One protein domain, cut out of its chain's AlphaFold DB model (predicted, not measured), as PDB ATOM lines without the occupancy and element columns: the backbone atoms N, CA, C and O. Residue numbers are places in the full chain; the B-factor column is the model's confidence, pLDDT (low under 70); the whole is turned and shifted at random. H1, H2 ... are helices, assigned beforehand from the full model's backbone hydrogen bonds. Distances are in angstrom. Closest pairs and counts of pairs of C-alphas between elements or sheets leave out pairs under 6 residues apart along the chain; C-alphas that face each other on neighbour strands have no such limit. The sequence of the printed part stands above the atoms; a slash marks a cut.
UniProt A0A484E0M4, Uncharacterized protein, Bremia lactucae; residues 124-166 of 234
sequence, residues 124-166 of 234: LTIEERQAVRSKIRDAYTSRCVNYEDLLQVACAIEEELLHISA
ATOM      1  N   LEU A 124     -24.848 -24.439 -44.057       93.56
ATOM      2  CA  LEU A 124     -23.481 -24.835 -43.735       93.56
ATOM      3  C   LEU A 124     -22.642 -25.022 -45.002       93.56
ATOM      4  O   LEU A 124     -22.893 -25.928 -45.810       93.56
ATOM      5  N   THR A 125     -21.586 -24.221 -45.110       95.56
ATOM      6  CA  THR A 125     -20.555 -24.337 -46.146       95.56
ATOM      7  C   THR A 125     -19.767 -25.645 -46.018       95.56
ATOM      8  O   THR A 125     -19.817 -26.365 -45.009       95.56
ATOM      9  N   ILE A 126     -19.028 -25.999 -47.070       93.31
ATOM     10  CA  ILE A 126     -18.182 -27.198 -47.054       93.31
ATOM     11  C   ILE A 126     -17.069 -27.015 -46.019       93.31
ATOM     12  O   ILE A 126     -16.788 -27.939 -45.256       93.31
ATOM     13  N   GLU A 127     -16.495 -25.822 -45.960       96.69
ATOM     14  CA  GLU A 127     -15.381 -25.421 -45.111       96.69
ATOM     15  C   GLU A 127     -15.748 -25.531 -43.631       96.69
ATOM     16  O   GLU A 127     -15.012 -26.157 -42.867       96.69
ATOM     17  N   GLU A 128     -16.920 -25.031 -43.232       96.69
ATOM     18  CA  GLU A 128     -17.412 -25.148 -41.852       96.69
ATOM     19  C   GLU A 128     -17.560 -26.613 -41.434       96.69
ATOM     20  O   GLU A 128     -17.103 -27.017 -40.361       96.69
ATOM     21  N   ARG A 129     -18.129 -27.454 -42.307       96.50
ATOM     22  CA  ARG A 129     -18.261 -28.891 -42.021       96.50
ATOM     23  C   ARG A 129     -16.905 -29.588 -41.946       96.50
ATOM     24  O   ARG A 129     -16.736 -30.470 -41.103       96.50
ATOM     25  N   GLN A 130     -15.940 -29.222 -42.792       96.12
ATOM     26  CA  GLN A 130     -14.583 -29.773 -42.706       96.12
ATOM     27  C   GLN A 130     -13.871 -29.322 -41.427       96.12
ATOM     28  O   GLN A 130     -13.222 -30.145 -40.785       96.12
ATOM     29  N   ALA A 131     -14.046 -28.067 -41.005       97.62
ATOM     30  CA  ALA A 131     -13.486 -27.563 -39.755       97.62
ATOM     31  C   ALA A 131     -14.021 -28.342 -38.544       97.62
ATOM     32  O   ALA A 131     -13.248 -28.732 -37.668       97.62
ATOM     33  N   VAL A 132     -15.323 -28.647 -38.524       98.06
ATOM     34  CA  VAL A 132     -15.923 -29.494 -37.481       98.06
ATOM     35  C   VAL A 132     -15.365 -30.921 -37.530       98.06
ATOM     36  O   VAL A 132     -14.970 -31.446 -36.491       98.06
ATOM     37  N   ARG A 133     -15.246 -31.542 -38.716       96.94
ATOM     38  CA  ARG A 133     -14.625 -32.878 -38.850       96.94
ATOM     39  C   ARG A 133     -13.179 -32.903 -38.352       96.94
ATOM     40  O   ARG A 133     -12.784 -33.887 -37.735       96.94
ATOM     41  N   SER A 134     -12.403 -31.850 -38.607       98.25
ATOM     42  CA  SER A 134     -11.034 -31.741 -38.098       98.25
ATOM     43  C   SER A 134     -11.008 -31.635 -36.579       98.25
ATOM     44  O   SER A 134     -10.331 -32.440 -35.955       98.25
ATOM     45  N   LYS A 135     -11.837 -30.777 -35.971       98.38
ATOM     46  CA  LYS A 135     -11.945 -30.697 -34.503       98.38
ATOM     47  C   LYS A 135     -12.333 -32.030 -33.860       98.38
ATOM     48  O   LYS A 135     -11.783 -32.383 -32.823       98.38
ATOM     49  N   ILE A 136     -13.258 -32.773 -34.471       97.94
ATOM     50  CA  ILE A 136     -13.645 -34.112 -33.998       97.94
ATOM     51  C   ILE A 136     -12.446 -35.067 -34.064       97.94
ATOM     52  O   ILE A 136     -12.167 -35.767 -33.095       97.94
ATOM     53  N   ARG A 137     -11.715 -35.077 -35.185       97.62
ATOM     54  CA  ARG A 137     -10.510 -35.904 -35.336       97.62
ATOM     55  C   ARG A 137      -9.463 -35.553 -34.280       97.62
ATOM     56  O   ARG A 137      -8.964 -36.451 -33.616       97.62
ATOM     57  N   ASP A 138      -9.188 -34.266 -34.091       98.31
ATOM     58  CA  ASP A 138      -8.188 -33.780 -33.139       98.31
ATOM     59  C   ASP A 138      -8.567 -34.137 -31.692       98.31
ATOM     60  O   ASP A 138      -7.707 -34.514 -30.894       98.31
ATOM     61  N   ALA A 139      -9.857 -34.084 -31.344       98.25
ATOM     62  CA  ALA A 139     -10.347 -34.516 -30.036       98.25
ATOM     63  C   ALA A 139     -10.071 -36.007 -29.789       98.25
ATOM     64  O   ALA A 139      -9.526 -36.359 -28.743       98.25
ATOM     65  N   TYR A 140     -10.366 -36.869 -30.767       98.25
ATOM     66  CA  TYR A 140     -10.064 -38.297 -30.672       98.25
ATOM     67  C   TYR A 140      -8.560 -38.568 -30.607       98.25
ATOM     68  O   TYR A 140      -8.110 -39.307 -29.740       98.25
ATOM     69  N   THR A 141      -7.758 -37.932 -31.463       97.25
ATOM     70  CA  THR A 141      -6.301 -38.134 -31.484       97.25
ATOM     71  C   THR A 141      -5.604 -37.610 -30.224       97.25
ATOM     72  O   THR A 141      -4.582 -38.157 -29.825       97.25
ATOM     73  N   SER A 142      -6.132 -36.563 -29.584       97.62
ATOM     74  CA  SER A 142      -5.531 -35.993 -28.369       97.62
ATOM     75  C   SER A 142      -5.918 -36.718 -27.080       97.62
ATOM     76  O   SER A 142      -5.163 -36.660 -26.110       97.62
ATOM     77  N   ARG A 143      -7.093 -37.359 -27.034       97.31
ATOM     78  CA  ARG A 143      -7.622 -37.999 -25.818       97.31
ATOM     79  C   ARG A 143      -7.500 -39.514 -25.827       97.31
ATOM     80  O   ARG A 143      -7.255 -40.074 -24.765       97.31
ATOM     81  N   CYS A 144      -7.637 -40.150 -26.988       97.19
ATOM     82  CA  CYS A 144      -7.570 -41.599 -27.109       97.19
ATOM     83  C   CYS A 144      -6.140 -42.023 -27.445       97.19
ATOM     84  O   CYS A 144      -5.632 -41.746 -28.533       97.19
ATOM     85  N   VAL A 145      -5.482 -42.692 -26.498       95.38
ATOM     86  CA  VAL A 145      -4.050 -43.039 -26.609       95.38
ATOM     87  C   VAL A 145      -3.834 -44.287 -27.468       95.38
ATOM     88  O   VAL A 145      -2.780 -44.461 -28.079       95.38
ATOM     89  N   ASN A 146      -4.832 -45.167 -27.525       97.00
ATOM     90  CA  ASN A 146      -4.791 -46.405 -28.292       97.00
ATOM     91  C   ASN A 146      -6.114 -46.647 -29.037       97.00
ATOM     92  O   ASN A 146      -7.103 -45.940 -28.844       97.00
ATOM     93  N   TYR A 147      -6.105 -47.644 -29.922       97.81
ATOM     94  CA  TYR A 147      -7.247 -47.958 -30.779       97.81
ATOM     95  C   TYR A 147      -8.468 -48.471 -30.004       97.81
ATOM     96  O   TYR A 147      -9.589 -48.108 -30.343       97.81
ATOM     97  N   GLU A 148      -8.261 -49.275 -28.961       97.62
ATOM     98  CA  GLU A 148      -9.358 -49.832 -28.163       97.62
ATOM     99  C   GLU A 148     -10.100 -48.733 -27.392       97.62
ATOM    100  O   GLU A 148     -11.327 -48.695 -27.395       97.62
ATOM    101  N   ASP A 149      -9.362 -47.784 -26.815       97.25
ATOM    102  CA  ASP A 149      -9.910 -46.605 -26.140       97.25
ATOM    103  C   ASP A 149     -10.689 -45.711 -27.121       97.25
ATOM    104  O   ASP A 149     -11.825 -45.316 -26.860       97.25
ATOM    105  N   LEU A 150     -10.135 -45.482 -28.319       98.00
ATOM    106  CA  LEU A 150     -10.842 -44.783 -29.394       98.00
ATOM    107  C   LEU A 150     -12.160 -45.479 -29.754       98.00
ATOM    108  O   LEU A 150     -13.192 -44.816 -29.883       98.00
ATOM    109  N   LEU A 151     -12.128 -46.800 -29.930       98.00
ATOM    110  CA  LEU A 151     -13.301 -47.579 -30.304       98.00
ATOM    111  C   LEU A 151     -14.359 -47.546 -29.199       98.00
ATOM    112  O   LEU A 151     -15.535 -47.346 -29.493       98.00
ATOM    113  N   GLN A 152     -13.950 -47.669 -27.937       98.12
ATOM    114  CA  GLN A 152     -14.857 -47.622 -26.795       98.12
ATOM    115  C   GLN A 152     -15.555 -46.261 -26.677       98.12
ATOM    116  O   GLN A 152     -16.782 -46.214 -26.559       98.12
ATOM    117  N   VAL A 153     -14.803 -45.160 -26.766       98.25
ATOM    118  CA  VAL A 153     -15.366 -43.801 -26.711       98.25
ATOM    119  C   VAL A 153     -16.282 -43.537 -27.910       98.25
ATOM    120  O   VAL A 153     -17.383 -43.016 -27.735       98.25
ATOM    121  N   ALA A 154     -15.871 -43.926 -29.120       97.38
ATOM    122  CA  ALA A 154     -16.685 -43.751 -30.322       97.38
ATOM    123  C   ALA A 154     -18.000 -44.547 -30.252       97.38
ATOM    124  O   ALA A 154     -19.052 -44.012 -30.601       97.38
ATOM    125  N   CYS A 155     -17.960 -45.792 -29.765       97.44
ATOM    126  CA  CYS A 155     -19.156 -46.609 -29.549       97.44
ATOM    127  C   CYS A 155     -20.097 -45.985 -28.513       97.44
ATOM    128  O   CYS A 155     -21.301 -45.954 -28.745       97.44
ATOM    129  N   ALA A 156     -19.564 -45.467 -27.402       98.31
ATOM    130  CA  ALA A 156     -20.372 -44.839 -26.358       98.31
ATOM    131  C   ALA A 156     -21.102 -43.583 -26.865       98.31
ATOM    132  O   ALA A 156     -22.306 -43.454 -26.667       98.31
ATOM    133  N   ILE A 157     -20.397 -42.693 -27.572       98.00
ATOM    134  CA  ILE A 157     -21.000 -41.475 -28.147       98.00
ATOM    135  C   ILE A 157     -22.085 -41.833 -29.167       98.00
ATOM    136  O   ILE A 157     -23.142 -41.210 -29.223       98.00
ATOM    137  N   GLU A 158     -21.824 -42.824 -30.010       97.12
ATOM    138  CA  GLU A 158     -22.750 -43.189 -31.074       97.12
ATOM    139  C   GLU A 158     -23.994 -43.920 -30.548       97.12
ATOM    140  O   GLU A 158     -25.094 -43.687 -31.051       97.12
ATOM    141  N   GLU A 159     -23.846 -44.753 -29.515       97.75
ATOM    142  CA  GLU A 159     -24.977 -45.341 -28.792       97.75
ATOM    143  C   GLU A 159     -25.821 -44.255 -28.109       97.75
ATOM    144  O   GLU A 159     -27.044 -44.263 -28.257       97.75
ATOM    145  N   GLU A 160     -25.189 -43.259 -27.479       98.19
ATOM    146  CA  GLU A 160     -25.885 -42.118 -26.871       98.19
ATOM    147  C   GLU A 160     -26.680 -41.317 -27.920       98.19
ATOM    148  O   GLU A 160     -27.863 -41.016 -27.724       98.19
ATOM    149  N   LEU A 161     -26.073 -41.015 -29.076       97.06
ATOM    150  CA  LEU A 161     -26.751 -40.335 -30.187       97.06
ATOM    151  C   LEU A 161     -27.913 -41.162 -30.743       97.06
ATOM    152  O   LEU A 161     -28.972 -40.611 -31.067       97.06
ATOM    153  N   LEU A 162     -27.734 -42.478 -30.857       97.50
ATOM    154  CA  LEU A 162     -28.789 -43.393 -31.270       97.50
ATOM    155  C   LEU A 162     -29.947 -43.384 -30.262       97.50
ATOM    156  O   LEU A 162     -31.105 -43.294 -30.664       97.50
ATOM    157  N   HIS A 163     -29.648 -43.414 -28.966       98.00
ATOM    158  CA  HIS A 163     -30.654 -43.376 -27.910       98.00
ATOM    159  C   HIS A 163     -31.456 -42.065 -27.916       98.00
ATOM    160  O   HIS A 163     -32.680 -42.099 -27.816       98.00
ATOM    161  N   ILE A 164     -30.792 -40.919 -28.104       97.62
ATOM    162  CA  ILE A 164     -31.455 -39.604 -28.185       97.62
ATOM    163  C   ILE A 164     -32.313 -39.477 -29.454       97.62
ATOM    164  O   ILE A 164     -33.373 -38.851 -29.429       97.62
ATOM    165  N   SER A 165     -31.848 -40.026 -30.580       96.19
ATOM    166  CA  SER A 165     -32.515 -39.874 -31.881       96.19
ATOM    167  C   SER A 165     -33.642 -40.878 -32.131       96.19
ATOM    168  O   SER A 165     -34.523 -40.606 -32.952       96.19
ATOM    169  N   ALA A 166     -33.644 -42.018 -31.440       96.94
ATOM    170  CA  ALA A 166     -34.669 -43.037 -31.599       96.94
ATOM    171  C   ALA A 166     -36.015 -42.586 -30.986       96.94
ATOM    172  O   ALA A 166     -36.098 -42.337 -29.784       96.94
TER     173      ALA A 166
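What this domain is: This is residues 124 to 166 of the 234 residues of an uncharacterized protein of Bremia lactucae (UniProt A0A484E0M4). Two helices of nearly equal length meet near their ends at a tight link and open out as a V, with H2 as one arm and H1 as the other. The outer parts of both arms stick out free: residues 124 to 139 and residues 155 to 166. The printed part has 43 residues, with two named helices, H1 then H2, and no named strand; its class is all helix. It is loose, with a radius of gyration of the C-alphas of 12.5 A, and flat, spanning 32 by 31 by 10 A.

Where its parts are: Find C-alpha 147 at (-7.247, -47.958, -30.779); from there H2, residues 147 to 165, runs 26.6 A to C-alpha 165 at (-32.515, -39.874, -31.881). H1, residues 126 to 143, begins at C-alpha 126 at (-18.182, -27.198, -47.054) and is 26.1 A long.

How they stand to each other: Look at Tyr 140 and Leu 150: their C-alphas, the closest of H1 and H2, are 6.7 A apart, and the helices are close but not clearly touching. Their lines stand at a steep tilt of 52 degrees, opposite ways. In H1 and H2 every O i to N i+4 pair is within hydrogen-bond range.

The domain as a whole: The C-alphas of Thr 125 and Glu 148, the two farthest apart, are 33.1 A apart. The printed part has no cut, and no printed residue is under 70 in pLDDT.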